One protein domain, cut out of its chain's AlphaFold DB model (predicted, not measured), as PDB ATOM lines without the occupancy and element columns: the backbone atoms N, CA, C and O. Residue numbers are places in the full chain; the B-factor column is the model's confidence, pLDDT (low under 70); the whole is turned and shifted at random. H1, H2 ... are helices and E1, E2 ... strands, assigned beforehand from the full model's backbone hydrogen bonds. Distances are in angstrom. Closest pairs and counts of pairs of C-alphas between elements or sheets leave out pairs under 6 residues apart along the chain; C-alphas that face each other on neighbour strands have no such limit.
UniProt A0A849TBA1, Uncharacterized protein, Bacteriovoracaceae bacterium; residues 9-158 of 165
ATOM      1  N   ASN A   9     -61.623  -8.744 -18.125       94.69
ATOM      2  CA  ASN A   9     -61.092  -9.544 -17.021       94.69
ATOM      3  C   ASN A   9     -60.169 -10.677 -17.506       94.69
ATOM      4  O   ASN A   9     -59.144 -10.952 -16.892       94.69
ATOM      5  N   ILE A  10     -60.506 -11.328 -18.627       94.81
ATOM      6  CA  ILE A  10     -59.641 -12.353 -19.230       94.81
ATOM      7  C   ILE A  10     -58.336 -11.720 -19.724       94.81
ATOM      8  O   ILE A  10     -57.264 -12.235 -19.422       94.81
ATOM      9  N   ILE A  11     -58.419 -10.590 -20.431       93.38
ATOM     10  CA  ILE A  11     -57.239  -9.863 -20.922       93.38
ATOM     11  C   ILE A  11     -56.334  -9.457 -19.753       93.38
ATOM     12  O   ILE A  11     -55.128  -9.686 -19.804       93.38
ATOM     13  N   ASP A  12     -56.905  -8.902 -18.684       93.25
ATOM     14  CA  ASP A  12     -56.158  -8.463 -17.504       93.25
ATOM     15  C   ASP A  12     -55.472  -9.648 -16.801       93.25
ATOM     16  O   ASP A  12     -54.300  -9.551 -16.444       93.25
ATOM     17  N   ASN A  13     -56.144 -10.798 -16.687       95.94
ATOM     18  CA  ASN A  13     -55.547 -12.016 -16.126       95.94
ATOM     19  C   ASN A  13     -54.374 -12.540 -16.966       95.94
ATOM     20  O   ASN A  13     -53.322 -12.864 -16.415       95.94
ATOM     21  N   ILE A  14     -54.530 -12.590 -18.292       95.50
ATOM     22  CA  ILE A  14     -53.455 -12.998 -19.208       95.50
ATOM     23  C   ILE A  14     -52.269 -12.040 -19.089       95.50
ATOM     24  O   ILE A  14     -51.123 -12.479 -18.985       95.50
ATOM     25  N   ARG A  15     -52.540 -10.731 -19.065       92.19
ATOM     26  CA  ARG A  15     -51.516  -9.690 -18.946       92.19
ATOM     27  C   ARG A  15     -50.728  -9.842 -17.651       92.19
ATOM     28  O   ARG A  15     -49.499  -9.829 -17.684       92.19
ATOM     29  N   ASN A  16     -51.422 -10.013 -16.528       91.62
ATOM     30  CA  ASN A  16     -50.794 -10.182 -15.221       91.62
ATOM     31  C   ASN A  16     -49.898 -11.424 -15.196       91.62
ATOM     32  O   ASN A  16     -48.721 -11.310 -14.857       91.62
ATOM     33  N   TYR A  17     -50.401 -12.571 -15.665       93.69
ATOM     34  CA  TYR A  17     -49.607 -13.798 -15.741       93.69
ATOM     35  C   TYR A  17     -48.374 -13.640 -16.644       93.69
ATOM     36  O   TYR A  17     -47.268 -14.046 -16.288       93.69
ATOM     37  N   ARG A  18     -48.518 -12.981 -17.799       91.94
ATOM     38  CA  ARG A  18     -47.374 -12.661 -18.660       91.94
ATOM     39  C   ARG A  18     -46.339 -11.803 -17.936       91.94
ATOM     40  O   ARG A  18     -45.147 -12.050 -18.090       91.94
ATOM     41  N   HIS A  19     -46.752 -10.792 -17.173       87.69
ATOM     42  CA  HIS A  19     -45.807  -9.959 -16.426       87.69
ATOM     43  C   HIS A  19     -45.087 -10.734 -15.319       87.69
ATOM     44  O   HIS A  19     -43.887 -10.526 -15.132       87.69
ATOM     45  N   GLU A  20     -45.766 -11.663 -14.647       88.62
ATOM     46  CA  GLU A  20     -45.122 -12.590 -13.710       88.62
ATOM     47  C   GLU A  20     -44.046 -13.414 -14.426       88.62
ATOM     48  O   GLU A  20     -42.883 -13.383 -14.025       88.62
ATOM     49  N   VAL A  21     -44.385 -14.041 -15.557       88.50
ATOM     50  CA  VAL A  21     -43.436 -14.790 -16.397       88.50
ATOM     51  C   VAL A  21     -42.241 -13.925 -16.823       88.50
ATOM     52  O   VAL A  21     -41.092 -14.351 -16.708       88.50
ATOM     53  N   ARG A  22     -42.476 -12.677 -17.251       84.12
ATOM     54  CA  ARG A  22     -41.410 -11.720 -17.606       84.12
ATOM     55  C   ARG A  22     -40.478 -11.433 -16.436       84.12
ATOM     56  O   ARG A  22     -39.265 -11.384 -16.629       84.12
ATOM     57  N   SER A  23     -41.027 -11.245 -15.238       80.88
ATOM     58  CA  SER A  23     -40.245 -10.917 -14.040       80.88
ATOM     59  C   SER A  23     -39.282 -12.034 -13.630       80.88
ATOM     60  O   SER A  23     -38.246 -11.759 -13.028       80.88
ATOM     61  N   LEU A  24     -39.582 -13.279 -14.016       80.50
ATOM     62  CA  LEU A  24     -38.725 -14.441 -13.790       80.50
ATOM     63  C   LEU A  24     -37.545 -14.524 -14.774       80.50
ATOM     64  O   LEU A  24     -36.656 -15.349 -14.580       80.50
ATOM     65  N   GLY A  25     -37.519 -13.696 -15.827       69.69
ATOM     66  CA  GLY A  25     -36.428 -13.670 -16.809       69.69
ATOM     67  C   GLY A  25     -36.286 -14.963 -17.618       69.69
ATOM     68  O   GLY A  25     -35.198 -15.263 -18.111       69.69
ATOM     69  N   THR A  26     -37.351 -15.757 -17.736       65.00
ATOM     70  CA  THR A  26     -37.305 -17.063 -18.397       65.00
ATOM     71  C   THR A  26     -37.277 -16.929 -19.921       65.00
ATOM     72  O   THR A  26     -38.003 -16.138 -20.530       65.00
ATOM     73  N   LEU A  27     -36.455 -17.760 -20.571       73.12
ATOM     74  CA  LEU A  27     -36.624 -18.055 -21.994       73.12
ATOM     75  C   LEU A  27     -37.929 -18.844 -22.184       73.12
ATOM     76  O   LEU A  27     -38.289 -19.667 -21.344       73.12
ATOM     77  N   GLY A  28     -38.638 -18.604 -23.290       82.88
ATOM     78  CA  GLY A  28     -39.890 -19.310 -23.590       82.88
ATOM     79  C   GLY A  28     -41.141 -18.731 -22.919       82.88
ATOM     80  O   GLY A  28     -42.117 -19.452 -22.734       82.88
ATOM     81  N   GLY A  29     -41.160 -17.437 -22.584       89.69
ATOM     82  CA  GLY A  29     -42.349 -16.801 -22.001       89.69
ATOM     83  C   GLY A  29     -43.630 -16.966 -22.837       89.69
ATOM     84  O   GLY A  29     -44.694 -17.198 -22.270       89.69
ATOM     85  N   CYS A  30     -43.534 -16.961 -24.173       92.88
ATOM     86  CA  CYS A  30     -44.671 -17.240 -25.062       92.88
ATOM     87  C   CYS A  30     -45.250 -18.649 -24.865       92.88
ATOM     88  O   CYS A  30     -46.463 -18.816 -24.827       92.88
ATOM     89  N   TYR A  31     -44.406 -19.659 -24.628       94.50
ATOM     90  CA  TYR A  31     -44.864 -21.012 -24.310       94.50
ATOM     91  C   TYR A  31     -45.655 -21.055 -23.000       94.50
ATOM     92  O   TYR A  31     -46.750 -21.612 -22.968       94.50
ATOM     93  N   GLN A  32     -45.127 -20.447 -21.935       95.19
ATOM     94  CA  GLN A  32     -45.778 -20.456 -20.621       95.19
ATOM     95  C   GLN A  32     -47.129 -19.734 -20.658       95.19
ATOM     96  O   GLN A  32     -48.129 -20.269 -20.177       95.19
ATOM     97  N   VAL A  33     -47.180 -18.552 -21.277       95.62
ATOM     98  CA  VAL A  33     -48.416 -17.770 -21.396       95.62
ATOM     99  C   VAL A  33     -49.440 -18.484 -22.279       95.62
ATOM    100  O   VAL A  33     -50.606 -18.572 -21.894       95.62
ATOM    101  N   SER A  34     -49.027 -19.077 -23.405       97.06
ATOM    102  CA  SER A  34     -49.956 -19.836 -24.247       97.06
ATOM    103  C   SER A  34     -50.533 -21.065 -23.553       97.06
ATOM    104  O   SER A  34     -51.731 -21.321 -23.685       97.06
ATOM    105  N   LEU A  35     -49.728 -21.784 -22.763       96.81
ATOM    106  CA  LEU A  35     -50.221 -22.906 -21.962       96.81
ATOM    107  C   LEU A  35     -51.196 -22.469 -20.872       96.81
ATOM    108  O   LEU A  35     -52.198 -23.147 -20.646       96.81
ATOM    109  N   PHE A  36     -50.928 -21.347 -20.202       97.25
ATOM    110  CA  PHE A  36     -51.865 -20.763 -19.246       97.25
ATOM    111  C   PHE A  36     -53.213 -20.478 -19.923       97.25
ATOM    112  O   PHE A  36     -54.259 -20.923 -19.446       97.25
ATOM    113  N   ILE A  37     -53.188 -19.818 -21.081       97.75
ATOM    114  CA  ILE A  37     -54.398 -19.500 -21.840       97.75
ATOM    115  C   ILE A  37     -55.148 -20.772 -22.255       97.75
ATOM    116  O   ILE A  37     -56.362 -20.870 -22.066       97.75
ATOM    117  N   GLU A  38     -54.440 -21.766 -22.785       97.75
ATOM    118  CA  GLU A  38     -55.037 -23.036 -23.197       97.75
ATOM    119  C   GLU A  38     -55.658 -23.786 -22.015       97.75
ATOM    120  O   GLU A  38     -56.778 -24.293 -22.109       97.75
ATOM    121  N   HIS A  39     -54.981 -23.807 -20.866       97.50
ATOM    122  CA  HIS A  39     -55.469 -24.498 -19.681       97.50
ATOM    123  C   HIS A  39     -56.734 -23.849 -19.109       97.50
ATOM    124  O   HIS A  39     -57.721 -24.552 -18.864       97.50
ATOM    125  N   PHE A  40     -56.721 -22.528 -18.908       96.88
ATOM    126  CA  PHE A  40     -57.790 -21.813 -18.206       96.88
ATOM    127  C   PHE A  40     -58.943 -21.386 -19.116       96.88
ATOM    128  O   PHE A  40     -60.092 -21.394 -18.680       96.88
ATOM    129  N   TYR A  41     -58.661 -21.058 -20.377       95.62
ATOM    130  CA  TYR A  41     -59.651 -20.519 -21.315       95.62
ATOM    131  C   TYR A  41     -59.982 -21.464 -22.469       95.62
ATOM    132  O   TYR A  41     -60.847 -21.146 -23.282       95.62
ATOM    133  N   LYS A  42     -59.330 -22.634 -22.538       95.38
ATOM    134  CA  LYS A  42     -59.559 -23.668 -23.565       95.38
ATOM    135  C   LYS A  42     -59.347 -23.168 -24.996       95.38
ATOM    136  O   LYS A  42     -59.895 -23.736 -25.937       95.38
ATOM    137  N   LEU A  43     -58.530 -22.127 -25.158       96.31
ATOM    138  CA  LEU A  43     -58.115 -21.629 -26.463       96.31
ATOM    139  C   LEU A  43     -56.878 -22.404 -26.934       96.31
ATOM    140  O   LEU A  43     -55.838 -22.314 -26.274       96.31
ATOM    141  N   PRO A  44     -56.948 -23.142 -28.055       96.69
ATOM    142  CA  PRO A  44     -55.849 -23.991 -28.501       96.69
ATOM    143  C   PRO A  44     -54.555 -23.208 -28.717       96.69
ATOM    144  O   PRO A  44     -54.573 -22.144 -29.344       96.69
ATOM    145  N   THR A  45     -53.436 -23.769 -28.262       97.06
ATOM    146  CA  THR A  45     -52.107 -23.251 -28.594       97.06
ATOM    147  C   THR A  45     -51.722 -23.662 -30.014       97.06
ATOM    148  O   THR A  45     -51.934 -24.797 -30.451       97.06
ATOM    149  N   ARG A  46     -51.104 -22.739 -30.742       96.25
ATOM    150  CA  ARG A  46     -50.372 -22.993 -31.980       96.25
ATOM    151  C   ARG A  46     -48.907 -22.656 -31.780       96.25
ATOM    152  O   ARG A  46     -48.549 -21.824 -30.953       96.25
ATOM    153  N   GLU A  47     -48.073 -23.326 -32.557       94.31
ATOM    154  CA  GLU A  47     -46.636 -23.109 -32.615       94.31
ATOM    155  C   GLU A  47     -46.231 -22.888 -34.067       94.31
ATOM    156  O   GLU A  47     -46.775 -23.511 -34.984       94.31
ATOM    157  N   GLY A  48     -45.268 -22.003 -34.270       93.75
ATOM    158  CA  GLY A  48     -44.730 -21.721 -35.585       93.75
ATOM    159  C   GLY A  48     -43.665 -20.645 -35.526       93.75
ATOM    160  O   GLY A  48     -42.880 -20.577 -34.582       93.75
ATOM    161  N   ILE A  49     -43.635 -19.815 -36.558       93.31
ATOM    162  CA  ILE A  49     -42.664 -18.749 -36.745       93.31
ATOM    163  C   ILE A  49     -43.381 -17.409 -36.801       93.31
ATOM    164  O   ILE A  49     -44.374 -17.259 -37.518       93.31
ATOM    165  N   TYR A  50     -42.810 -16.438 -36.094       92.38
ATOM    166  CA  TYR A  50     -43.031 -15.027 -36.363       92.38
ATOM    167  C   TYR A  50     -41.973 -14.533 -37.371       92.38
ATOM    168  O   TYR A  50     -40.776 -14.785 -37.188       92.38
ATOM    169  N   GLN A  51     -42.403 -13.877 -38.453       92.31
ATOM    170  CA  GLN A  51     -41.542 -13.467 -39.574       92.31
ATOM    171  C   GLN A  51     -41.531 -11.949 -39.837       92.31
ATOM    172  O   GLN A  51     -42.434 -11.230 -39.416       92.31
ATOM    173  N   SER A  52     -40.531 -11.453 -40.575       89.56
ATOM    174  CA  SER A  52     -40.474 -10.062 -41.056       89.56
ATOM    175  C   SER A  52     -41.443  -9.797 -42.229       89.56
ATOM    176  O   SER A  52     -42.067 -10.722 -42.751       89.56
ATOM    177  N   SER A  53     -41.563  -8.541 -42.697       86.69
ATOM    178  CA  SER A  53     -42.334  -8.191 -43.912       86.69
ATOM    179  C   SER A  53     -41.712  -8.805 -45.159       86.69
ATOM    180  O   SER A  53     -42.379  -8.958 -46.177       86.69
ATOM    181  N   LYS A  54     -40.432  -9.168 -45.061       87.50
ATOM    182  CA  LYS A  54     -39.642  -9.816 -46.102       87.50
ATOM    183  C   LYS A  54     -39.593 -11.337 -45.930       87.50
ATOM    184  O   LYS A  54     -38.766 -11.981 -46.562       87.50
ATOM    185  N   PHE A  55     -40.490 -11.909 -45.119       87.75
ATOM    186  CA  PHE A  55     -40.648 -13.358 -44.910       87.75
ATOM    187  C   PHE A  55     -39.486 -14.034 -44.168       87.75
ATOM    188  O   PHE A  55     -39.415 -15.264 -44.098       87.75
ATOM    189  N   GLU A  56     -38.590 -13.243 -43.576       89.88
ATOM    190  CA  GLU A  56     -37.447 -13.747 -42.817       89.88
ATOM    191  C   GLU A  56     -37.940 -14.303 -41.479       89.88
ATOM    192  O   GLU A  56     -38.632 -13.582 -40.755       89.88
ATOM    193  N   PRO A  57     -37.622 -15.558 -41.119       90.44
ATOM    194  CA  PRO A  57     -38.005 -16.096 -39.824       90.44
ATOM    195  C   PRO A  57     -37.215 -15.373 -38.728       90.44
ATOM    196  O   PRO A  57     -35.982 -15.387 -38.724       90.44
ATOM    197  N   ILE A  58     -37.933 -14.734 -37.803       88.94
ATOM    198  CA  ILE A  58     -37.337 -13.963 -36.707       88.94
ATOM    199  C   ILE A  58     -37.173 -14.839 -35.476       88.94
ATOM    200  O   ILE A  58     -36.094 -14.882 -34.887       88.94
ATOM    201  N   VAL A  59     -38.232 -15.551 -35.085       87.69
ATOM    202  CA  VAL A  59     -38.199 -16.421 -33.908       87.69
ATOM    203  C   VAL A  59     -39.298 -17.481 -33.959       87.69
ATOM    204  O   VAL A  59     -40.371 -17.264 -34.530       87.69
ATOM    205  N   SER A  60     -39.031 -18.626 -33.332       90.56
ATOM    206  CA  SER A  60     -40.066 -19.601 -32.996       90.56
ATOM    207  C   SER A  60     -41.000 -19.038 -31.937       90.56
ATOM    208  O   SER A  60     -40.555 -18.515 -30.915       90.56
ATOM    209  N   HIS A  61     -42.298 -19.156 -32.178       93.81
ATOM    210  CA  HIS A  61     -43.307 -18.514 -31.357       93.81
ATOM    211  C   HIS A  61     -44.520 -19.395 -31.108       93.81
ATOM    212  O   HIS A  61     -44.831 -20.287 -31.901       93.81
ATOM    213  N   ARG A  62     -45.217 -19.111 -30.007       95.31
ATOM    214  CA  ARG A  62     -46.479 -19.745 -29.644       95.31
ATOM    215  C   ARG A  62     -47.537 -18.696 -29.351       95.31
ATOM    216  O   ARG A  62     -47.253 -17.696 -28.704       95.31
ATOM    217  N   TRP A  63     -48.737 -18.952 -29.851       96.44
ATOM    218  CA  TRP A  63     -49.903 -18.084 -29.713       96.44
ATOM    219  C   TRP A  63     -51.162 -18.930 -29.540       96.44
ATOM    220  O   TRP A  63     -51.136 -20.144 -29.749       96.44
ATOM    221  N   ASN A  64     -52.280 -18.303 -29.183       97.19
ATOM    222  CA  ASN A  64     -53.560 -18.998 -29.049       97.19
ATOM    223  C   ASN A  64     -54.504 -18.606 -30.186       97.19
ATOM    224  O   ASN A  64     -54.384 -17.528 -30.767       97.19
ATOM    225  N   VAL A  65     -55.439 -19.493 -30.518       96.50
ATOM    226  CA  VAL A  65     -56.416 -19.273 -31.595       96.50
ATOM    227  C   VAL A  65     -57.813 -19.138 -31.007       96.50
ATOM    228  O   VAL A  65     -58.251 -19.979 -30.219       96.50
ATOM    229  N   LEU A  66     -58.507 -18.069 -31.390       94.81
ATOM    230  CA  LEU A  66     -59.902 -17.827 -31.041       94.81
ATOM    231  C   LEU A  66     -60.843 -18.695 -31.899       94.81
ATOM    232  O   LEU A  66     -60.438 -19.182 -32.957       94.81
ATOM    233  N   PRO A  67     -62.111 -18.906 -31.489       93.44
ATOM    234  CA  PRO A  67     -63.036 -19.759 -32.242       93.44
ATOM    235  C   PRO A  67     -63.309 -19.314 -33.686       93.44
ATOM    236  O   PRO A  67     -63.672 -20.145 -34.514       93.44
ATOM    237  N   ASP A  68     -63.136 -18.027 -33.986       92.69
ATOM    238  CA  ASP A  68     -63.280 -17.438 -35.322       92.69
ATOM    239  C   ASP A  68     -62.019 -17.597 -36.198       92.69
ATOM    240  O   ASP A  68     -62.013 -17.182 -37.355       92.69
ATOM    241  N   GLY A  69     -60.952 -18.201 -35.663       93.06
ATOM    242  CA  GLY A  69     -59.665 -18.364 -36.337       93.06
ATOM    243  C   GLY A  69     -58.706 -17.182 -36.167       93.06
ATOM    244  O   GLY A  69     -57.577 -17.259 -36.655       93.06
ATOM    245  N   SER A  70     -59.109 -16.121 -35.462       95.44
ATOM    246  CA  SER A  70     -58.226 -15.003 -35.130       95.44
ATOM    247  C   SER A  70     -57.113 -15.446 -34.173       95.44
ATOM    248  O   SER A  70     -57.283 -16.350 -33.350       95.44
ATOM    249  N   ILE A  71     -55.959 -14.789 -34.264       95.94
ATOM    250  CA  ILE A  71     -54.829 -14.999 -33.356       95.94
ATOM    251  C   ILE A  71     -55.027 -14.130 -32.119       95.94
ATOM    252  O   ILE A  71     -55.189 -12.920 -32.236       95.94
ATOM    253  N   LEU A  72     -54.961 -14.746 -30.941       96.06
ATOM    254  CA  LEU A  72     -54.747 -14.049 -29.680       96.06
ATOM    255  C   LEU A  72     -53.241 -14.009 -29.411       96.06
ATOM    256  O   LEU A  72     -52.661 -14.984 -28.920       96.06
ATOM    257  N   GLU A  73     -52.615 -12.882 -29.743       94.81
ATOM    258  CA  GLU A  73     -51.209 -12.637 -29.444       94.81
ATOM    259  C   GLU A  73     -51.104 -12.030 -28.048       94.81
ATOM    260  O   GLU A  73     -51.435 -10.867 -27.828       94.81
ATOM    261  N   SER A  74     -50.657 -12.828 -27.083       93.00
ATOM    262  CA  SER A  74     -50.567 -12.402 -25.684       93.00
ATOM    263  C   SER A  74     -49.194 -11.856 -25.302       93.00
ATOM    264  O   SER A  74     -49.049 -11.233 -24.257       93.00
ATOM    265  N   THR A  75     -48.193 -12.050 -26.150       89.81
ATOM    266  CA  THR A  75     -46.775 -11.765 -25.915       89.81
ATOM    267  C   THR A  75     -46.158 -10.916 -27.033       89.81
ATOM    268  O   THR A  75     -44.945 -10.934 -27.251       89.81
ATOM    269  N   GLY A  76     -46.998 -10.139 -27.727       83.12
ATOM    270  CA  GLY A  76     -46.603  -9.285 -28.850       83.12
ATOM    271  C   GLY A  76     -45.585  -8.212 -28.461       83.12
ATOM    272  O   GLY A  76     -44.825  -7.734 -29.306       83.12
ATOM    273  N   ASP A  77     -45.489  -7.920 -27.162       80.25
ATOM    274  CA  ASP A  77     -44.477  -7.055 -26.573       80.25
ATOM    275  C   ASP A  77     -43.037  -7.487 -26.904       80.25
ATOM    276  O   ASP A  77     -42.145  -6.642 -27.007       80.25
ATOM    277  N   GLN A  78     -42.796  -8.784 -27.137       81.00
ATOM    278  CA  GLN A  78     -41.483  -9.304 -27.549       81.00
ATOM    279  C   GLN A  78     -41.068  -8.882 -28.952       81.00
ATOM    280  O   GLN A  78     -39.872  -8.763 -29.223       81.00
ATOM    281  N   PHE A  79     -42.030  -8.656 -29.844       84.75
ATOM    282  CA  PHE A  79     -41.754  -8.392 -31.257       84.75
ATOM    283  C   PHE A  79     -41.465  -6.940 -31.560       84.75
ATOM    284  O   PHE A  79     -41.140  -6.607 -32.697       84.75
ATOM    285  N   CYS A  80     -41.530  -6.097 -30.534       77.56
ATOM    286  CA  CYS A  80     -41.295  -4.675 -30.672       77.56
ATOM    287  C   CYS A  80     -42.280  -4.024 -31.653       77.56
ATOM    288  O   CYS A  80     -41.933  -3.087 -32.353       77.56
ATOM    289  N   GLU A  81     -43.521  -4.514 -31.693       78.81
ATOM    290  CA  GLU A  81     -44.593  -3.976 -32.550       78.81
ATOM    291  C   GLU A  81     -45.460  -2.936 -31.809       78.81
ATOM    292  O   GLU A  81     -46.371  -2.351 -32.382       78.81
ATOM    293  N   GLY A  82     -45.187  -2.695 -30.519       75.25
ATOM    294  CA  GLY A  82     -45.950  -1.756 -29.686       75.25
ATOM    295  C   GLY A  82     -47.319  -2.276 -29.244       75.25
ATOM    296  O   GLY A  82     -48.130  -1.514 -28.722       75.25
ATOM    297  N   CYS A  83     -47.566  -3.573 -29.427       78.12
ATOM    298  CA  CYS A  83     -48.783  -4.233 -28.983       78.12
ATOM    299  C   CYS A  83     -48.571  -4.912 -27.628       78.12
ATOM    300  O   CYS A  83     -47.531  -5.509 -27.358       78.12
ATOM    301  N   ASP A  84     -49.592  -4.821 -26.785       84.12
ATOM    302  CA  ASP A  84     -49.653  -5.492 -25.497       84.12
ATOM    303  C   ASP A  84     -50.223  -6.917 -25.657       84.12
ATOM    304  O   ASP A  84     -49.481  -7.855 -25.938       84.12
ATOM    305  N   ILE A  85     -51.541  -7.073 -25.509       89.94
ATOM    306  CA  ILE A  85     -52.295  -8.250 -25.940       89.94
ATOM    307  C   ILE A  85     -53.132  -7.798 -27.125       89.94
ATOM    308  O   ILE A  85     -53.822  -6.781 -27.024       89.94
ATOM    309  N   ASP A  86     -53.078  -8.541 -28.221       90.38
ATOM    310  CA  ASP A  86     -53.722  -8.157 -29.469       90.38
ATOM    311  C   ASP A  86     -54.541  -9.306 -30.063       90.38
ATOM    312  O   ASP A  86     -54.249 -10.487 -29.848       90.38
ATOM    313  N   ILE A  87     -55.580  -8.944 -30.813       93.31
ATOM    314  CA  ILE A  87     -56.402  -9.885 -31.570       93.31
ATOM    315  C   ILE A  87     -56.188  -9.609 -33.050       93.31
ATOM    316  O   ILE A  87     -56.685  -8.629 -33.607       93.31
ATOM    317  N   LEU A  88     -55.482 -10.517 -33.708       94.06
ATOM    318  CA  LEU A  88     -55.179 -10.410 -35.124       94.06
ATOM    319  C   LEU A  88     -56.201 -11.257 -35.878       94.06
ATOM    320  O   LEU A  88     -56.100 -12.482 -35.923       94.06
ATOM    321  N   ASN A  89     -57.206 -10.610 -36.457       93.94
ATOM    322  CA  ASN A  89     -58.070 -11.266 -37.438       93.94
ATOM    323  C   ASN A  89     -57.344 -11.401 -38.788       93.94
ATOM    324  O   ASN A  89     -56.276 -10.825 -38.995       93.94
ATOM    325  N   THR A  90     -57.934 -12.123 -39.738       90.56
ATOM    326  CA  THR A  90     -57.330 -12.378 -41.060       90.56
ATOM    327  C   THR A  90     -57.079 -11.120 -41.898       90.56
ATOM    328  O   THR A  90     -56.230 -11.146 -42.785       90.56
ATOM    329  N   ASN A  91     -57.772 -10.014 -41.610       91.00
ATOM    330  CA  ASN A  91     -57.571  -8.722 -42.271       91.00
ATOM    331  C   ASN A  91     -56.519  -7.853 -41.560       91.00
ATOM    332  O   ASN A  91     -56.174  -6.775 -42.045       91.00
ATOM    333  N   HIS A  92     -56.012  -8.286 -40.402       91.00
ATOM    334  CA  HIS A  92     -55.015  -7.543 -39.650       91.00
ATOM    335  C   HIS A  92     -53.646  -7.629 -40.335       91.00
ATOM    336  O   HIS A  92     -53.166  -8.716 -40.657       91.00
ATOM    337  N   LYS A  93     -52.957  -6.489 -40.487       87.62
ATOM    338  CA  LYS A  93     -51.656  -6.402 -41.186       87.62
ATOM    339  C   LYS A  93     -50.584  -7.348 -40.627       87.62
ATOM    340  O   LYS A  93     -49.708  -7.791 -41.360       87.62
ATOM    341  N   LEU A  94     -50.645  -7.635 -39.324       89.44
ATOM    342  CA  LEU A  94     -49.689  -8.510 -38.642       89.44
ATOM    343  C   LEU A  94     -50.078  -9.990 -38.705       89.44
ATOM    344  O   LEU A  94     -49.253 -10.823 -38.360       89.44
ATOM    345  N   PHE A  95     -51.287 -10.348 -39.147       92.00
ATOM    346  CA  PHE A  95     -51.727 -11.748 -39.175       92.00
ATOM    347  C   PHE A  95     -50.795 -12.622 -40.021       92.00
ATOM    348  O   PHE A  95     -50.374 -13.693 -39.594       92.00
ATOM    349  N   SER A  96     -50.379 -12.118 -41.185       91.00
ATOM    350  CA  SER A  96     -49.457 -12.802 -42.102       91.00
ATOM    351  C   SER A  96     -48.030 -12.962 -41.564       91.00
ATOM    352  O   SER A  96     -47.211 -13.650 -42.177       91.00
ATOM    353  N   ARG A  97     -47.709 -12.343 -40.420       91.62
ATOM    354  CA  ARG A  97     -46.424 -12.514 -39.730       91.62
ATOM    355  C   ARG A  97     -46.346 -13.850 -38.995       91.62
ATOM    356  O   ARG A  97     -45.246 -14.265 -38.656       91.62
ATOM    357  N   TYR A  98     -47.472 -14.525 -38.775       93.50
ATOM    358  CA  TYR A  98     -47.549 -15.795 -38.061       93.50
ATOM    359  C   TYR A  98     -47.793 -16.919 -39.056       93.50
ATOM    360  O   TYR A  98     -48.776 -16.915 -39.797       93.50
ATOM    361  N   ARG A  99     -46.902 -17.907 -39.074       92.31
ATOM    362  CA  ARG A  99     -47.029 -19.057 -39.973       92.31
ATOM    363  C   ARG A  99     -46.490 -20.340 -39.351       92.31
ATOM    364  O   ARG A  99     -45.685 -20.271 -38.422       92.31
ATOM    365  N   PRO A 100     -46.873 -21.517 -39.872       89.81
ATOM    366  CA  PRO A 100     -46.178 -22.756 -39.554       89.81
ATOM    367  C   PRO A 100     -44.679 -22.661 -39.860       89.81
ATOM    368  O   PRO A 100     -44.236 -21.883 -40.712       89.81
ATOM    369  N   GLN A 101     -43.901 -23.488 -39.170       90.56
ATOM    370  CA  GLN A 101     -42.476 -23.620 -39.433       90.56
ATOM    371  C   GLN A 101     -42.234 -24.399 -40.732       90.56
ATOM    372  O   GLN A 101     -42.728 -25.516 -40.908       90.56
ATOM    373  N   TRP A 102     -41.421 -23.832 -41.617       90.00
ATOM    374  CA  TRP A 102     -40.889 -24.500 -42.792       90.00
ATOM    375  C   TRP A 102     -39.771 -25.444 -42.373       90.00
ATOM    376  O   TRP A 102     -38.726 -25.046 -41.854       90.00
ATOM    377  N   SER A 103     -40.024 -26.726 -42.603       87.06
ATOM    378  CA  SER A 103     -39.112 -27.835 -42.341       87.06
ATOM    379  C   SER A 103     -38.849 -28.588 -43.638       87.06
ATOM    380  O   SER A 103     -39.486 -28.319 -44.655       87.06
ATOM    381  N   THR A 104     -37.968 -29.587 -43.603       84.75
ATOM    382  CA  THR A 104     -37.768 -30.490 -44.744       84.75
ATOM    383  C   THR A 104     -39.088 -31.088 -45.239       84.75
ATOM    384  O   THR A 104     -39.283 -31.205 -46.442       84.75
ATOM    385  N   SER A 105     -40.014 -31.409 -44.329       84.69
ATOM    386  CA  SER A 105     -41.316 -32.006 -44.658       84.69
ATOM    387  C   SER A 105     -42.394 -30.983 -45.033       84.69
ATOM    388  O   SER A 105     -43.375 -31.340 -45.677       84.69
ATOM    389  N   LEU A 106     -42.232 -29.724 -44.621       84.25
ATOM    390  CA  LEU A 106     -43.130 -28.606 -44.931       84.25
ATOM    391  C   LEU A 106     -42.388 -27.595 -45.804       84.25
ATOM    392  O   LEU A 106     -42.223 -26.435 -45.433       84.25
ATOM    393  N   ASN A 107     -41.891 -28.074 -46.941       83.94
ATOM    394  CA  ASN A 107     -41.105 -27.296 -47.883       83.94
ATOM    395  C   ASN A 107     -41.972 -26.958 -49.114       83.94
ATOM    396  O   ASN A 107     -42.328 -27.863 -49.876       83.94
ATOM    397  N   PRO A 108     -42.272 -25.667 -49.360       84.94
ATOM    398  CA  PRO A 108     -43.088 -25.230 -50.495       84.94
ATOM    399  C   PRO A 108     -42.642 -25.708 -51.887       84.94
ATOM    400  O   PRO A 108     -43.493 -25.863 -52.758       84.94
ATOM    401  N   LYS A 109     -41.352 -26.014 -52.108       83.44
ATOM    402  CA  LYS A 109     -40.857 -26.563 -53.390       83.44
ATOM    403  C   LYS A 109     -41.254 -28.017 -53.641       83.44
ATOM    404  O   LYS A 109     -41.289 -28.432 -54.795       83.44
ATOM    405  N   ILE A 110     -41.504 -28.802 -52.594       85.75
ATOM    406  CA  ILE A 110     -41.782 -30.247 -52.717       85.75
ATOM    407  C   ILE A 110     -43.159 -30.642 -52.179       85.75
ATOM    408  O   ILE A 110     -43.559 -31.797 -52.302       85.75
ATOM    409  N   THR A 111     -43.890 -29.697 -51.590       86.25
ATOM    410  CA  THR A 111     -45.240 -29.899 -51.066       86.25
ATOM    411  C   THR A 111     -46.247 -29.170 -51.967       86.25
ATOM    412  O   THR A 111     -46.412 -27.958 -51.828       86.25
ATOM    413  N   PRO A 112     -46.959 -29.870 -52.878       86.81
ATOM    414  CA  PRO A 112     -47.754 -29.228 -53.931       86.81
ATOM    415  C   PRO A 112     -48.803 -28.223 -53.435       86.81
ATOM    416  O   PRO A 112     -48.993 -27.178 -54.055       86.81
ATOM    417  N   TRP A 113     -49.450 -28.488 -52.296       85.75
ATOM    418  CA  TRP A 113     -50.458 -27.584 -51.721       85.75
ATOM    419  C   TRP A 113     -49.873 -26.313 -51.079       85.75
ATOM    420  O   TRP A 113     -50.631 -25.436 -50.676       85.75
ATOM    421  N   LEU A 114     -48.545 -26.195 -50.982       84.31
ATOM    422  CA  LEU A 114     -47.841 -24.997 -50.507       84.31
ATOM    423  C   LEU A 114     -47.194 -24.198 -51.655       84.31
ATOM    424  O   LEU A 114     -46.565 -23.179 -51.395       84.31
ATOM    425  N   SER A 115     -47.352 -24.625 -52.913       80.56
ATOM    426  CA  SER A 115     -46.630 -24.082 -54.081       80.56
ATOM    427  C   SER A 115     -46.814 -22.579 -54.338       80.56
ATOM    428  O   SER A 115     -45.947 -21.958 -54.943       80.56
ATOM    429  N   ASN A 116     -47.906 -21.980 -53.855       83.25
ATOM    430  CA  ASN A 116     -48.196 -20.549 -54.013       83.25
ATOM    431  C   ASN A 116     -47.761 -19.693 -52.810       83.25
ATOM    432  O   ASN A 116     -48.070 -18.504 -52.755       83.25
ATOM    433  N   ILE A 117     -47.096 -20.285 -51.816       82.88
ATOM    434  CA  ILE A 117     -46.655 -19.566 -50.620       82.88
ATOM    435  C   ILE A 117     -45.293 -18.931 -50.881       82.88
ATOM    436  O   ILE A 117     -44.349 -19.593 -51.308       82.88
ATOM    437  N   GLN A 118     -45.182 -17.643 -50.561       81.56
ATOM    438  CA  GLN A 118     -43.909 -16.943 -50.603       81.56
ATOM    439  C   GLN A 118     -42.955 -17.515 -49.549       81.56
ATOM    440  O   GLN A 118     -43.263 -17.560 -48.356       81.56
ATOM    441  N   TRP A 119     -41.794 -17.976 -50.005       81.81
ATOM    442  CA  TRP A 119     -40.824 -18.695 -49.193       81.81
ATOM    443  C   TRP A 119     -39.405 -18.310 -49.601       81.81
ATOM    444  O   TRP A 119     -39.114 -18.186 -50.786       81.81
ATOM    445  N   LEU A 120     -38.513 -18.157 -48.620       84.94
ATOM    446  CA  LEU A 120     -37.105 -17.797 -48.830       84.94
ATOM    447  C   LEU A 120     -36.236 -18.954 -49.341       84.94
ATOM    448  O   LEU A 120     -35.015 -18.845 -49.368       84.94
ATOM    449  N   GLU A 121     -36.856 -20.070 -49.718       86.94
ATOM    450  CA  GLU A 121     -36.175 -21.254 -50.249       86.94
ATOM    451  C   GLU A 121     -35.170 -21.911 -49.291       86.94
ATOM    452  O   GLU A 121     -34.307 -22.681 -49.707       86.94
ATOM    453  N   ILE A 122     -35.327 -21.644 -47.997       87.50
ATOM    454  CA  ILE A 122     -34.508 -22.155 -46.903       87.50
ATOM    455  C   ILE A 122     -35.409 -22.572 -45.739       87.50
ATOM    456  O   ILE A 122     -36.433 -21.939 -45.465       87.50
ATOM    457  N   ILE A 123     -35.062 -23.670 -45.072       90.12
ATOM    458  CA  ILE A 123     -35.786 -24.121 -43.878       90.12
ATOM    459  C   ILE A 123     -35.487 -23.187 -42.699       90.12
ATOM    460  O   ILE A 123     -34.374 -22.674 -42.563       90.12
ATOM    461  N   ASP A 124     -36.460 -22.978 -41.814       90.50
ATOM    462  CA  ASP A 124     -36.353 -21.910 -40.808       90.50
ATOM    463  C   ASP A 124     -35.219 -22.136 -39.808       90.50
ATOM    464  O   ASP A 124     -34.527 -21.196 -39.427       90.50
ATOM    465  N   SER A 125     -34.998 -23.386 -39.392       87.38
ATOM    466  CA  SER A 125     -33.918 -23.732 -38.461       87.38
ATOM    467  C   SER A 125     -32.537 -23.440 -39.044       87.38
ATOM    468  O   SER A 125     -31.628 -23.043 -38.314       87.38
ATOM    469  N   GLU A 126     -32.378 -23.602 -40.357       89.69
ATOM    470  CA  GLU A 126     -31.135 -23.301 -41.050       89.69
ATOM    471  C   GLU A 126     -30.934 -21.793 -41.183       89.69
ATOM    472  O   GLU A 126     -29.855 -21.305 -40.848       89.69
ATOM    473  N   TRP A 127     -31.973 -21.039 -41.564       89.94
ATOM    474  CA  TRP A 127     -31.899 -19.576 -41.579       89.94
ATOM    475  C   TRP A 127     -31.528 -19.018 -40.207       89.94
ATOM    476  O   TRP A 127     -30.605 -18.210 -40.104       89.94
ATOM    477  N   ILE A 128     -32.218 -19.457 -39.150       85.06
ATOM    478  CA  ILE A 128     -31.955 -18.999 -37.782       85.06
ATOM    479  C   ILE A 128     -30.505 -19.305 -37.403       85.06
ATOM    480  O   ILE A 128     -29.816 -18.420 -36.910       85.06
ATOM    481  N   LYS A 129     -29.999 -20.506 -37.707       86.94
ATOM    482  CA  LYS A 129     -28.599 -20.873 -37.452       86.94
ATOM    483  C   LYS A 129     -27.599 -20.012 -38.236       86.94
ATOM    484  O   LYS A 129     -26.562 -19.650 -37.698       86.94
ATOM    485  N   GLN A 130     -27.884 -19.687 -39.496       87.94
ATOM    486  CA  GLN A 130     -27.007 -18.848 -40.327       87.94
ATOM    487  C   GLN A 130     -27.011 -17.371 -39.897       87.94
ATOM    488  O   GLN A 130     -26.087 -16.624 -40.225       87.94
ATOM    489  N   ASN A 131     -28.056 -16.932 -39.191       84.38
ATOM    490  CA  ASN A 131     -28.265 -15.532 -38.829       84.38
ATOM    491  C   ASN A 131     -28.172 -15.257 -37.318       84.38
ATOM    492  O   ASN A 131     -28.145 -14.087 -36.944       84.38
ATOM    493  N   SER A 132     -28.065 -16.280 -36.461       76.75
ATOM    494  CA  SER A 132     -28.025 -16.133 -34.996       76.75
ATOM    495  C   SER A 132     -26.830 -15.326 -34.491       76.75
ATOM    496  O   SER A 132     -26.932 -14.661 -33.464       76.75
ATOM    497  N   ASP A 133     -25.714 -15.358 -35.221       73.19
ATOM    498  CA  ASP A 133     -24.464 -14.697 -34.823       73.19
ATOM    499  C   ASP A 133     -24.380 -13.242 -35.308       73.19
ATOM    500  O   ASP A 133     -23.465 -12.496 -34.939       73.19
ATOM    501  N   LYS A 134     -25.338 -12.803 -36.134       75.62
ATOM    502  CA  LYS A 134     -25.408 -11.411 -36.573       75.62
ATOM    503  C   LYS A 134     -25.874 -10.573 -35.385       75.62
ATOM    504  O   LYS A 134     -27.017 -10.674 -34.957       75.62
ATOM    505  N   LYS A 135     -24.993  -9.721 -34.850       59.62
ATOM    506  CA  LYS A 135     -25.366  -8.713 -33.845       59.62
ATOM    507  C   LYS A 135     -26.257  -7.657 -34.492       59.62
ATOM    508  O   LYS A 135     -25.783  -6.635 -34.977       59.62
ATOM    509  N   VAL A 136     -27.547  -7.940 -34.518       73.62
ATOM    510  CA  VAL A 136     -28.599  -7.048 -34.993       73.62
ATOM    511  C   VAL A 136     -29.277  -6.395 -33.795       73.62
ATOM    512  O   VAL A 136     -29.464  -7.024 -32.754       73.62
ATOM    513  N   SER A 137     -29.606  -5.111 -33.913       73.25
ATOM    514  CA  SER A 137     -30.348  -4.403 -32.870       73.25
ATOM    515  C   SER A 137     -31.743  -5.008 -32.697       73.25
ATOM    516  O   SER A 137     -32.332  -5.529 -33.646       73.25
ATOM    517  N   GLN A 138     -32.302  -4.908 -31.493       75.44
ATOM    518  CA  GLN A 138     -33.688  -5.299 -31.246       75.44
ATOM    519  C   GLN A 138     -34.632  -4.561 -32.212       75.44
ATOM    520  O   GLN A 138     -34.503  -3.353 -32.411       75.44
ATOM    521  N   GLY A 139     -35.554  -5.301 -32.835       79.31
ATOM    522  CA  GLY A 139     -36.490  -4.744 -33.811       79.31
ATOM    523  C   GLY A 139     -35.899  -4.470 -35.199       79.31
ATOM    524  O   GLY A 139     -36.541  -3.778 -35.977       79.31
ATOM    525  N   TYR A 140     -34.720  -5.006 -35.555       83.38
ATOM    526  CA  TYR A 140     -34.126  -4.826 -36.898       83.38
ATOM    527  C   TYR A 140     -35.038  -5.265 -38.062       83.38
ATOM    528  O   TYR A 140     -34.820  -4.863 -39.202       83.38
ATOM    529  N   TRP A 141     -36.026  -6.120 -37.784       84.94
ATOM    530  CA  TRP A 141     -37.012  -6.629 -38.743       84.94
ATOM    531  C   TRP A 141     -38.193  -5.681 -38.981       84.94
ATOM    532  O   TRP A 141     -39.076  -5.988 -39.788       84.94
ATOM    533  N   LEU A 142     -38.246  -4.570 -38.250       83.25
ATOM    534  CA  LEU A 142     -39.288  -3.565 -38.363       83.25
ATOM    535  C   LEU A 142     -38.829  -2.472 -39.320       83.25
ATOM    536  O   LEU A 142     -37.724  -1.948 -39.203       83.25
ATOM    537  N   GLU A 143     -39.700  -2.113 -40.256       81.19
ATOM    538  CA  GLU A 143     -39.478  -0.963 -41.141       81.19
ATOM    539  C   GLU A 143     -39.611   0.364 -40.376       81.19
ATOM    540  O   GLU A 143     -38.927   1.333 -40.694       81.19
ATOM    541  N   ASP A 144     -40.458   0.381 -39.343       81.69
ATOM    542  CA  ASP A 144     -40.667   1.485 -38.409       81.69
ATOM    543  C   ASP A 144     -40.913   0.902 -37.007       81.69
ATOM    544  O   ASP A 144     -41.773   0.039 -36.832       81.69
ATOM    545  N   ASN A 145     -40.153   1.357 -36.007       79.75
ATOM    546  CA  ASN A 145     -40.274   0.930 -34.610       79.75
ATOM    547  C   ASN A 145     -40.876   2.016 -33.695       79.75
ATOM    548  O   ASN A 145     -40.853   1.876 -32.468       79.75
ATOM    549  N   SER A 146     -41.414   3.099 -34.263       83.25
ATOM    550  CA  SER A 146     -41.884   4.267 -33.515       83.25
ATOM    551  C   SER A 146     -43.009   3.937 -32.526       83.25
ATOM    552  O   SER A 146     -42.978   4.399 -31.382       83.25
ATOM    553  N   GLU A 147     -43.961   3.086 -32.913       80.75
ATOM    554  CA  GLU A 147     -45.060   2.636 -32.045       80.75
ATOM    555  C   GLU A 147     -44.567   1.809 -30.858       80.75
ATOM    556  O   GLU A 147     -45.020   1.997 -29.727       80.75
ATOM    557  N   TYR A 148     -43.561   0.964 -31.067       82.19
ATOM    558  CA  TYR A 148     -42.939   0.249 -29.965       82.19
ATOM    559  C   TYR A 148     -42.207   1.153 -29.000       82.19
ATOM    560  O   TYR A 148     -42.355   0.975 -27.796       82.19
ATOM    561  N   LEU A 149     -41.451   2.133 -29.491       81.62
ATOM    562  CA  LEU A 149     -40.764   3.073 -28.610       81.62
ATOM    563  C   LEU A 149     -41.766   3.861 -27.754       81.62
ATOM    564  O   LEU A 149     -41.555   4.009 -26.549       81.62
ATOM    565  N   LYS A 150     -42.897   4.291 -28.335       83.38
ATOM    566  CA  LYS A 150     -43.997   4.933 -27.590       83.38
ATOM    567  C   LYS A 150     -44.580   4.005 -26.525       83.38
ATOM    568  O   LYS A 150     -44.663   4.387 -25.357       83.38
ATOM    569  N   TRP A 151     -44.964   2.789 -26.916       83.75
ATOM    570  CA  TRP A 151     -45.528   1.787 -26.011       83.75
ATOM    571  C   TRP A 151     -44.560   1.441 -24.876       83.75
ATOM    572  O   TRP A 151     -44.940   1.431 -23.708       83.75
ATOM    573  N   ARG A 152     -43.286   1.225 -25.206       79.69
ATOM    574  CA  ARG A 152     -42.234   0.860 -24.260       79.69
ATOM    575  C   ARG A 152     -42.013   1.952 -23.225       79.69
ATOM    576  O   ARG A 152     -41.915   1.633 -22.044       79.69
ATOM    577  N   ASN A 153     -41.941   3.215 -23.647       81.88
ATOM    578  CA  ASN A 153     -41.776   4.335 -22.722       81.88
ATOM    579  C   ASN A 153     -42.919   4.362 -21.704       81.88
ATOM    580  O   ASN A 153     -42.653   4.362 -20.504       81.88
ATOM    581  N   LYS A 154     -44.167   4.230 -22.169       82.75
ATOM    582  CA  LYS A 154     -45.341   4.119 -21.295       82.75
ATOM    583  C   LYS A 154     -45.237   2.928 -20.332       82.75
ATOM    584  O   LYS A 154     -45.384   3.085 -19.125       82.75
ATOM    585  N   MET A 155     -44.924   1.736 -20.839       78.56
ATOM    586  CA  MET A 155     -44.835   0.531 -20.006       78.56
ATOM    587  C   MET A 155     -43.673   0.568 -19.014       78.56
ATOM    588  O   MET A 155     -43.753  -0.055 -17.960       78.56
ATOM    589  N   SER A 156     -42.598   1.299 -19.316       79.38
ATOM    590  CA  SER A 156     -41.473   1.473 -18.396       79.38
ATOM    591  C   SER A 156     -41.839   2.314 -17.173       79.38
ATOM    592  O   SER A 156     -41.238   2.134 -16.115       79.38
ATOM    593  N   GLU A 157     -42.836   3.194 -17.276       79.69
ATOM    594  CA  GLU A 157     -43.361   3.952 -16.137       79.69
ATOM    595  C   GLU A 157     -44.184   3.047 -15.213       79.69
ATOM    596  O   GLU A 157     -44.036   3.109 -13.990       79.69
ATOM    597  N   GLU A 158     -44.982   2.154 -15.805       75.50
ATOM    598  CA  GLU A 158     -45.934   1.281 -15.110       75.50
ATOM    599  C   GLU A 158     -45.289  -0.008 -14.558       75.50
ATOM    600  O   GLU A 158     -45.659  -0.481 -13.483       75.50
TER     601      GLU A 158
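What this domain is: This is residues 9 to 158 of the 165 residues of an uncharacterized protein of Bacteriovoracaceae bacterium (UniProt A0A849TBA1). What does the model look like? H2 packs along E2 on one face of a small twisted sheet, with H1 side by side with H2 in a helical hairpin. H4 packs on E2 near Pro 57, a long loop, residues 89 to 123, joins E4 to H4, and H5 lies near H3. What is it made of? The 150 printed residues hold H1 H2 E1 E2 E3 H3 E4 H4 H5 in that order; the class is mixed, the sheet antiparallel, E1 E2 E3 E4. It is compact, with a radius of gyration of the C-alphas of 16.0 A and spans of 47 by 37 by 29 A.

How they stand to each other: How do the first helices stand? H1, residues 9 to 23, and H2, residues 29 to 41, touch and run opposite ways at a shallow tilt of 30 degrees, closest at the C-alphas of Arg 18 and Val 33, 5.9 A. In H1, H2, H4, residues 124 to 131, and H5, residues 146 to 158, every O i to N i+4 pair is within hydrogen-bond range; H3, residues 76 to 79, is too short for one. How do the strands pair? E1, residues 45 to 51, E2, residues 57 to 65, and E3, residues 71 to 73, form a meander, each the antiparallel neighbour of the one before, with N 48 and O 61 at 3.0 A and N 72 and O 64 at 2.8 A. E2 bends by 68 degrees at residue 60. E4, residues 86 to 88, is antiparallel to E3, N 71 and O 88 being 2.8 A apart. What is on the sheet? H2 lies over E2 at a height over the sheet of 8.6 A, two layers, helix and sheet, with closest C-alphas Cys 30 and Arg 62, 5.5 A. H4 lies over E2 at 8.8 A, with closest C-alphas Pro 57 and Asp 124, 6.1 A. H3 only grazes the sheet; H5 is not on it.

Where its parts are: Where are the ends? C-alpha 9 opens H1 at (-61.092, -9.544, -17.021), and C-alpha 158 ends H5 at (-45.934, 1.281, -15.110). Which elements are long? From first to last C-alpha H1 measures 21.1 A, E2 20.4 A and H5 19.1 A.

The domain as a whole: How far does it reach? The C-alphas farthest apart, Pro 112 and Glu 157, are 50.5 A apart. Which links are long, and where is confidence low? The links E4 to H4, 35 residues, and H4 to H5, 14 residues, are long, and the printed part has no cut. Residues 25 to 26 and 135 have pLDDT under 70.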